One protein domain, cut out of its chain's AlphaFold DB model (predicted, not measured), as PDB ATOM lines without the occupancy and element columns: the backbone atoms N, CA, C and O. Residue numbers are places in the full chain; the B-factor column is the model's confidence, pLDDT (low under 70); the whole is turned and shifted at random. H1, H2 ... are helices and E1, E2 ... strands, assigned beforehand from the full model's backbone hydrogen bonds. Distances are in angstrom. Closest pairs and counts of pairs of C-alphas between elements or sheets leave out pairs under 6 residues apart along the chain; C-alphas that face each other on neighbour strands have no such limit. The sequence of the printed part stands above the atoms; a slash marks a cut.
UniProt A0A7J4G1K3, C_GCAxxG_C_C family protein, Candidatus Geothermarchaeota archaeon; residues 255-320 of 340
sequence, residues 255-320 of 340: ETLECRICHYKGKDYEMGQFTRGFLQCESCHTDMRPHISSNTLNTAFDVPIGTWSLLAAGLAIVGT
ATOM      1  N   GLU A 255     204.279 142.814 147.366       88.56
ATOM      2  CA  GLU A 255     203.497 142.504 146.167       88.56
ATOM      3  C   GLU A 255     203.813 141.098 145.630       88.56
ATOM      4  O   GLU A 255     202.916 140.308 145.319       88.56
ATOM      5  N   THR A 256     205.099 140.731 145.565       90.38
ATOM      6  CA  THR A 256     205.493 139.366 145.191       90.38
ATOM      7  C   THR A 256     204.999 138.340 146.223       90.38
ATOM      8  O   THR A 256     204.596 137.240 145.839       90.38
ATOM      9  N   LEU A 257     205.007 138.660 147.524       91.12
ATOM     10  CA  LEU A 257     204.482 137.764 148.562       91.12
ATOM     11  C   LEU A 257     202.982 137.515 148.397       91.12
ATOM     12  O   LEU A 257     202.568 136.360 148.478       91.12
ATOM     13  N   GLU A 258     202.196 138.553 148.109       89.50
ATOM     14  CA  GLU A 258     200.755 138.438 147.861       89.50
ATOM     15  C   GLU A 258     200.457 137.492 146.693       89.50
ATOM     16  O   GLU A 258     199.646 136.574 146.820       89.50
ATOM     17  N   CYS A 259     201.183 137.636 145.581       88.88
ATOM     18  CA  CYS A 259     201.016 136.761 144.419       88.88
ATOM     19  C   CYS A 259     201.313 135.297 144.775       88.88
ATOM     20  O   CYS A 259     200.602 134.374 144.369       88.88
ATOM     21  N   ARG A 260     202.362 135.075 145.571       90.81
ATOM     22  CA  ARG A 260     202.855 133.744 145.944       90.81
ATOM     23  C   ARG A 260     202.000 133.022 146.981       90.81
ATOM     24  O   ARG A 260     202.301 131.865 147.268       90.81
ATOM     25  N   ILE A 261     200.936 133.642 147.496       90.19
ATOM     26  CA  ILE A 261     199.927 132.947 148.311       90.19
ATOM     27  C   ILE A 261     199.270 131.822 147.495       90.19
ATOM     28  O   ILE A 261     199.053 130.735 148.024       90.19
ATOM     29  N   CYS A 262     199.025 132.059 146.200       89.19
ATOM     30  CA  CYS A 262     198.422 131.089 145.276       89.19
ATOM     31  C   CYS A 262     199.389 130.677 144.153       89.19
ATOM     32  O   CYS A 262     199.469 129.508 143.773       89.19
ATOM     33  N   HIS A 263     200.179 131.625 143.643       89.94
ATOM     34  CA  HIS A 263     201.068 131.415 142.507       89.94
ATOM     35  C   HIS A 263     202.448 130.927 142.940       89.94
ATOM     36  O   HIS A 263     203.392 131.701 143.122       89.94
ATOM     37  N   TYR A 264     202.580 129.610 143.039       91.62
ATOM     38  CA  TYR A 264     203.850 128.939 143.282       91.62
ATOM     39  C   TYR A 264     203.883 127.557 142.625       91.62
ATOM     40  O   TYR A 264     202.891 127.058 142.099       91.62
ATOM     41  N   LYS A 265     205.048 126.901 142.683       94.12
ATOM     42  CA  LYS A 265     205.203 125.529 142.193       94.12
ATOM     43  C   LYS A 265     204.400 124.570 143.078       94.12
ATOM     44  O   LYS A 265     204.865 124.204 144.156       94.12
ATOM     45  N   GLY A 266     203.265 124.102 142.579       92.69
ATOM     46  CA  GLY A 266     202.437 123.098 143.236       92.69
ATOM     47  C   GLY A 266     201.802 122.133 142.233       92.69
ATOM     48  O   GLY A 266     202.329 121.952 141.137       92.69
ATOM     49  N   LYS A 267     200.739 121.441 142.644       94.19
ATOM     50  CA  LYS A 267     200.026 120.443 141.825       94.19
ATOM     51  C   LYS A 267     198.591 120.854 141.481       94.19
ATOM     52  O   LYS A 267     197.975 120.198 140.651       94.19
ATOM     53  N   ASP A 268     198.069 121.888 142.127       89.75
ATOM     54  CA  ASP A 268     196.676 122.313 142.041       89.75
ATOM     55  C   ASP A 268     196.545 123.533 141.119       89.75
ATOM     56  O   ASP A 268     196.817 124.674 141.508       89.75
ATOM     57  N   TYR A 269     196.191 123.263 139.861       83.31
ATOM     58  CA  TYR A 269     196.052 124.280 138.821       83.31
ATOM     59  C   TYR A 269     194.944 125.290 139.150       83.31
ATOM     60  O   TYR A 269     195.172 126.493 139.007       83.31
ATOM     61  N   GLU A 270     193.806 124.818 139.671       81.69
ATOM     62  CA  GLU A 270     192.656 125.659 140.039       81.69
ATOM     63  C   GLU A 270     193.005 126.654 141.141       81.69
ATOM     64  O   GLU A 270     192.532 127.788 141.157       81.69
ATOM     65  N   MET A 271     193.889 126.244 142.049       81.31
ATOM     66  CA  MET A 271     194.394 127.086 143.132       81.31
ATOM     67  C   MET A 271     195.503 128.053 142.696       81.31
ATOM     68  O   MET A 271     196.105 128.714 143.540       81.31
ATOM     69  N   GLY A 272     195.808 128.149 141.399       83.69
ATOM     70  CA  GLY A 272     196.802 129.085 140.875       83.69
ATOM     71  C   GLY A 272     198.235 128.564 140.831       83.69
ATOM     72  O   GLY A 272     199.146 129.340 140.525       83.69
ATOM     73  N   GLN A 273     198.469 127.275 141.102       90.75
ATOM     74  CA  GLN A 273     199.814 126.701 141.260       90.75
ATOM     75  C   GLN A 273     200.512 126.397 139.919       90.75
ATOM     76  O   GLN A 273     201.139 125.351 139.735       90.75
ATOM     77  N   PHE A 274     200.405 127.322 138.965       88.25
ATOM     78  CA  PHE A 274     200.937 127.220 137.603       88.25
ATOM     79  C   PHE A 274     202.168 128.103 137.353       88.25
ATOM     80  O   PHE A 274     202.634 128.214 136.221       88.25
ATOM     81  N   THR A 275     202.735 128.726 138.388       90.19
ATOM     82  CA  THR A 275     203.922 129.582 138.249       90.19
ATOM     83  C   THR A 275     205.183 128.911 138.791       90.19
ATOM     84  O   THR A 275     205.161 128.070 139.696       90.19
ATOM     85  N   ARG A 276     206.339 129.276 138.227       91.81
ATOM     86  CA  ARG A 276     207.660 128.838 138.697       91.81
ATOM     87  C   ARG A 276     208.638 130.002 138.652       91.81
ATOM     88  O   ARG A 276     208.688 130.725 137.668       91.81
ATOM     89  N   GLY A 277     209.466 130.119 139.687       90.81
ATOM     90  CA  GLY A 277     210.553 131.096 139.735       90.81
ATOM     91  C   GLY A 277     210.592 131.902 141.028       90.81
ATOM     92  O   GLY A 277     209.751 131.741 141.915       90.81
ATOM     93  N   PHE A 278     211.622 132.737 141.126       91.19
ATOM     94  CA  PHE A 278     211.892 133.634 142.254       91.19
ATOM     95  C   PHE A 278     212.045 135.097 141.817       91.19
ATOM     96  O   PHE A 278     212.299 135.935 142.672       91.19
ATOM     97  N   LEU A 279     211.893 135.382 140.517       92.06
ATOM     98  CA  LEU A 279     211.899 136.736 139.964       92.06
ATOM     99  C   LEU A 279     210.868 137.619 140.665       92.06
ATOM    100  O   LEU A 279     209.796 137.145 141.041       92.06
ATOM    101  N   GLN A 280     211.193 138.899 140.794       90.38
ATOM    102  CA  GLN A 280     210.260 139.918 141.259       90.38
ATOM    103  C   GLN A 280     209.091 140.073 140.266       90.38
ATOM    104  O   GLN A 280     209.311 140.381 139.091       90.38
ATOM    105  N   CYS A 281     207.854 139.810 140.698       90.25
ATOM    106  CA  CYS A 281     206.691 139.675 139.808       90.25
ATOM    107  C   CYS A 281     206.332 140.995 139.112       90.25
ATOM    108  O   CYS A 281     206.132 141.040 137.896       90.25
ATOM    109  N   GLU A 282     206.343 142.084 139.871       88.00
ATOM    110  CA  GLU A 282     206.039 143.450 139.446       88.00
ATOM    111  C   GLU A 282     207.055 144.016 138.439       88.00
ATOM    112  O   GLU A 282     206.844 145.081 137.863       88.00
ATOM    113  N   SER A 283     208.149 143.295 138.170       86.25
ATOM    114  CA  SER A 283     209.081 143.653 137.100       86.25
ATOM    115  C   SER A 283     208.459 143.554 135.704       86.25
ATOM    116  O   SER A 283     208.883 144.305 134.820       86.25
ATOM    117  N   CYS A 284     207.459 142.675 135.545       88.50
ATOM    118  CA  CYS A 284     206.713 142.422 134.309       88.50
ATOM    119  C   CYS A 284     205.188 142.518 134.502       88.50
ATOM    120  O   CYS A 284     204.478 142.925 133.588       88.50
ATOM    121  N   HIS A 285     204.671 142.146 135.676       86.38
ATOM    122  CA  HIS A 285     203.240 142.139 135.983       86.38
ATOM    123  C   HIS A 285     202.832 143.446 136.668       86.38
ATOM    124  O   HIS A 285     202.632 143.493 137.877       86.38
ATOM    125  N   THR A 286     202.753 144.528 135.891       81.88
ATOM    126  CA  THR A 286     202.381 145.864 136.396       81.88
ATOM    127  C   THR A 286     200.892 146.173 136.258       81.88
ATOM    128  O   THR A 286     200.417 147.168 136.796       81.88
ATOM    129  N   ASP A 287     200.153 145.349 135.514       78.19
ATOM    130  CA  ASP A 287     198.720 145.499 135.288       78.19
ATOM    131  C   ASP A 287     197.981 144.233 135.727       78.19
ATOM    132  O   ASP A 287     198.050 143.187 135.081       78.19
ATOM    133  N   MET A 288     197.273 144.355 136.847       69.56
ATOM    134  CA  MET A 288     196.590 143.255 137.527       69.56
ATOM    135  C   MET A 288     195.090 143.202 137.213       69.56
ATOM    136  O   MET A 288     194.367 142.411 137.815       69.56
ATOM    137  N   ARG A 289     194.605 143.986 136.234       65.75
ATOM    138  CA  ARG A 289     193.217 143.914 135.737       65.75
ATOM    139  C   ARG A 289     192.732 142.488 135.407       65.75
ATOM    140  O   ARG A 289     191.562 142.220 135.681       65.75
ATOM    141  N   PRO A 290     193.574 141.542 134.935       59.00
ATOM    142  CA  PRO A 290     193.172 140.143 134.759       59.00
ATOM    143  C   PRO A 290     192.695 139.421 136.035       59.00
ATOM    144  O   PRO A 290     192.051 138.386 135.915       59.00
ATOM    145  N   HIS A 291     192.964 139.938 137.243       62.56
ATOM    146  CA  HIS A 291     192.392 139.413 138.495       62.56
ATOM    147  C   HIS A 291     190.938 139.850 138.737       62.56
ATOM    148  O   HIS A 291     190.246 139.250 139.555       62.56
ATOM    149  N   ILE A 292     190.477 140.899 138.051       53.22
ATOM    150  CA  ILE A 292     189.155 141.518 138.236       53.22
ATOM    151  C   ILE A 292     188.172 141.046 137.152       53.22
ATOM    152  O   ILE A 292     186.962 141.038 137.371       53.22
ATOM    153  N   SER A 293     188.671 140.612 135.991       48.81
ATOM    154  CA  SER A 293     187.848 140.063 134.912       48.81
ATOM    155  C   SER A 293     187.728 138.543 134.998       48.81
ATOM    156  O   SER A 293     188.680 137.848 135.338       48.81
ATOM    157  N   SER A 294     186.547 138.047 134.636       53.47
ATOM    158  CA  SER A 294     186.099 136.659 134.508       53.47
ATOM    159  C   SER A 294     187.032 135.747 133.693       53.47
ATOM    160  O   SER A 294     186.672 135.297 132.605       53.47
ATOM    161  N   ASN A 295     188.225 135.451 134.200       54.16
ATOM    162  CA  ASN A 295     189.094 134.452 133.601       54.16
ATOM    163  C   ASN A 295     188.437 133.092 133.814       54.16
ATOM    164  O   ASN A 295     188.448 132.558 134.926       54.16
ATOM    165  N   THR A 296     187.832 132.560 132.752       58.66
ATOM    166  CA  THR A 296     187.571 131.131 132.641       58.66
ATOM    167  C   THR A 296     188.921 130.435 132.670       58.66
ATOM    168  O   THR A 296     189.727 130.602 131.754       58.66
ATOM    169  N   LEU A 297     189.195 129.716 133.752       58.44
ATOM    170  CA  LEU A 297     190.305 128.787 133.782       58.44
ATOM    171  C   LEU A 297     190.005 127.709 132.741       58.44
ATOM    172  O   LEU A 297     188.886 127.195 132.675       58.44
ATOM    173  N   ASN A 298     191.000 127.411 131.918       63.84
ATOM    174  CA  ASN A 298     190.963 126.310 130.972       63.84
ATOM    175  C   ASN A 298     192.089 125.351 131.342       63.84
ATOM    176  O   ASN A 298     193.185 125.776 131.707       63.84
ATOM    177  N   THR A 299     191.834 124.052 131.241       67.31
ATOM    178  CA  THR A 299     192.905 123.056 131.349       67.31
ATOM    179  C   THR A 299     193.881 123.185 130.171       67.31
ATOM    180  O   THR A 299     193.616 123.881 129.193       67.31
ATOM    181  N   ALA A 300     194.982 122.428 130.204       71.25
ATOM    182  CA  ALA A 300     195.922 122.316 129.082       71.25
ATOM    183  C   ALA A 300     195.306 121.765 127.770       71.25
ATOM    184  O   ALA A 300     196.006 121.680 126.765       71.25
ATOM    185  N   PHE A 301     194.025 121.380 127.782       76.69
ATOM    186  CA  PHE A 301     193.260 120.890 126.632       76.69
ATOM    187  C   PHE A 301     192.065 121.796 126.294       76.69
ATOM    188  O   PHE A 301     191.072 121.320 125.753       76.69
ATOM    189  N   ASP A 302     192.124 123.075 126.683       71.06
ATOM    190  CA  ASP A 302     191.076 124.079 126.446       71.06
ATOM    191  C   ASP A 302     189.695 123.722 127.030       71.06
ATOM    192  O   ASP A 302     188.674 124.281 126.635       71.06
ATOM    193  N   VAL A 303     189.647 122.814 128.012       70.81
ATOM    194  CA  VAL A 303     188.408 122.486 128.736       70.81
ATOM    195  C   VAL A 303     188.156 123.544 129.815       70.81
ATOM    196  O   VAL A 303     188.998 123.649 130.716       70.81
ATOM    197  N   PRO A 304     187.026 124.280 129.781       68.50
ATOM    198  CA  PRO A 304     186.688 125.270 130.799       68.50
ATOM    199  C   PRO A 304     186.375 124.608 132.143       68.50
ATOM    200  O   PRO A 304     185.593 123.663 132.214       68.50
ATOM    201  N   ILE A 305     186.958 125.137 133.213       62.66
ATOM    202  CA  ILE A 305     186.893 124.598 134.588       62.66
ATOM    203  C   ILE A 305     186.296 125.606 135.585       62.66
ATOM    204  O   ILE A 305     186.091 125.286 136.751       62.66
ATOM    205  N   GLY A 306     185.893 126.793 135.114       62.62
ATOM    206  CA  GLY A 306     185.142 127.790 135.888       62.62
ATOM    207  C   GLY A 306     185.822 129.157 135.928       62.62
ATOM    208  O   GLY A 306     186.835 129.368 135.270       62.62
ATOM    209  N   THR A 307     185.254 130.108 136.674       58.06
ATOM    210  CA  THR A 307     185.819 131.460 136.852       58.06
ATOM    211  C   THR A 307     186.425 131.637 138.245       58.06
ATOM    212  O   THR A 307     185.877 131.156 139.239       58.06
ATOM    213  N   TRP A 308     187.537 132.376 138.333       52.62
ATOM    214  CA  TRP A 308     188.264 132.663 139.586       52.62
ATOM    215  C   TRP A 308     187.389 133.198 140.737       52.62
ATOM    216  O   TRP A 308     187.660 132.923 141.908       52.62
ATOM    217  N   SER A 309     186.313 133.924 140.422       49.69
ATOM    218  CA  SER A 309     185.390 134.527 141.393       49.69
ATOM    219  C   SER A 309     184.687 133.520 142.315       49.69
ATOM    220  O   SER A 309     184.306 133.890 143.423       49.69
ATOM    221  N   LEU A 310     184.540 132.254 141.910       42.50
ATOM    222  CA  LEU A 310     183.882 131.222 142.726       42.50
ATOM    223  C   LEU A 310     184.834 130.523 143.712       42.50
ATOM    224  O   LEU A 310     184.400 130.148 144.800       42.50
ATOM    225  N   LEU A 311     186.128 130.397 143.390       44.69
ATOM    226  CA  LEU A 311     187.118 129.781 144.288       44.69
ATOM    227  C   LEU A 311     187.619 130.749 145.374       44.69
ATOM    228  O   LEU A 311     187.783 130.350 146.527       44.69
ATOM    229  N   ALA A 312     187.807 132.033 145.046       43.78
ATOM    230  CA  ALA A 312     188.283 133.033 146.009       43.78
ATOM    231  C   ALA A 312     187.273 133.299 147.147       43.78
ATOM    232  O   ALA A 312     187.663 133.446 148.308       43.78
ATOM    233  N   ALA A 313     185.969 133.285 146.844       38.88
ATOM    234  CA  ALA A 313     184.909 133.465 147.840       38.88
ATOM    235  C   ALA A 313     184.822 132.298 148.847       38.88
ATOM    236  O   ALA A 313     184.474 132.509 150.008       38.88
ATOM    237  N   GLY A 314     185.201 131.081 148.439       38.31
ATOM    238  CA  GLY A 314     185.256 129.918 149.329       38.31
ATOM    239  C   GLY A 314     186.406 129.969 150.343       38.31
ATOM    240  O   GLY A 314     186.274 129.459 151.452       38.31
ATOM    241  N   LEU A 315     187.521 130.626 150.007       41.53
ATOM    242  CA  LEU A 315     188.728 130.660 150.845       41.53
ATOM    243  C   LEU A 315     188.760 131.820 151.844       41.53
ATOM    244  O   LEU A 315     189.302 131.653 152.938       41.53
ATOM    245  N   ALA A 316     188.121 132.953 151.536       32.59
ATOM    246  CA  ALA A 316     187.979 134.057 152.492       32.59
ATOM    247  C   ALA A 316     187.160 133.655 153.738       32.59
ATOM    248  O   ALA A 316     187.414 134.153 154.831       32.59
ATOM    249  N   ILE A 317     186.233 132.700 153.600       34.47
ATOM    250  CA  ILE A 317     185.436 132.160 154.716       34.47
ATOM    251  C   ILE A 317     186.223 131.101 155.516       34.47
ATOM    252  O   ILE A 317     186.012 130.932 156.717       34.47
ATOM    253  N   VAL A 318     187.186 130.414 154.891       38.56
ATOM    254  CA  VAL A 318     187.971 129.346 155.536       38.56
ATOM    255  C   VAL A 318     189.208 129.892 156.269       38.56
ATOM    256  O   VAL A 318     189.562 129.379 157.333       38.56
ATOM    257  N   GLY A 319     189.826 130.973 155.778       30.72
ATOM    258  CA  GLY A 319     191.017 131.584 156.389       30.72
ATOM    259  C   GLY A 319     190.797 132.111 157.815       30.72
ATOM    260  O   GLY A 319     191.640 131.908 158.690       30.72
ATOM    261  N   THR A 320     189.635 132.702 158.097       33.78
ATOM    262  CA  THR A 320     189.250 133.173 159.443       33.78
ATOM    263  C   THR A 320     188.763 132.040 160.356       33.78
ATOM    264  O   THR A 320     188.929 132.116 161.574       33.78
TER     265      THR A 320
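AT A GLANCE: This is residues 255 to 320 of the 340 residues of the protein "C_GCAxxG_C_C family protein" of Candidatus Geothermarchaeota archaeon (UniProt A0A7J4G1K3). With little regular structure, the model is mostly a wide looped stretch, residues 260 to 295, leading from the short helix H1 to a small hairpin of strands E1 and E2; helix H2 follows at once, and its residues 313 to 320 stick out. The 66 printed residues run H1, E1, E2, H2, mixed in class, with 25 in named elements; the sheet is antiparallel. The whole is only just compact, close to loose, with a radius of gyration of the C-alphas of 12.7 A, spanning 35 by 29 by 25 A.

HOW THE PARTS SIT: E1, residues 296 to 298, and E2, residues 304 to 307, form an antiparallel hairpin at 149 degrees, with N 297 and O 306 2.8 A apart, within hydrogen-bond range. H2, residues 308 to 320, has its closest C-alpha to E1 at Trp 308, 7.1 A from that of Thr 296. H1, residues 255 to 259, is apart from E2 and H2. In H1 the O i to N i+4 pair is within range; in H2 3 of 9 are, and 4 of 10 O i to N i+3 pairs.

IN THESE COORDINATES: H1 measures 6.5 A, E1 6.1 A, E2 8.7 A and H2 19.9 A. C-alpha 255 is at (203.497, 142.504, 146.167) and C-alpha 320 at (189.250, 133.173, 159.443).

THE WHOLE: The two C-alphas farthest apart, Phe 301 and Thr 320, are 35.3 A apart. The printed part has no cut; H1 to E1 is a long link. Residues 288 to 299 and 304 to 320 have pLDDT under 70.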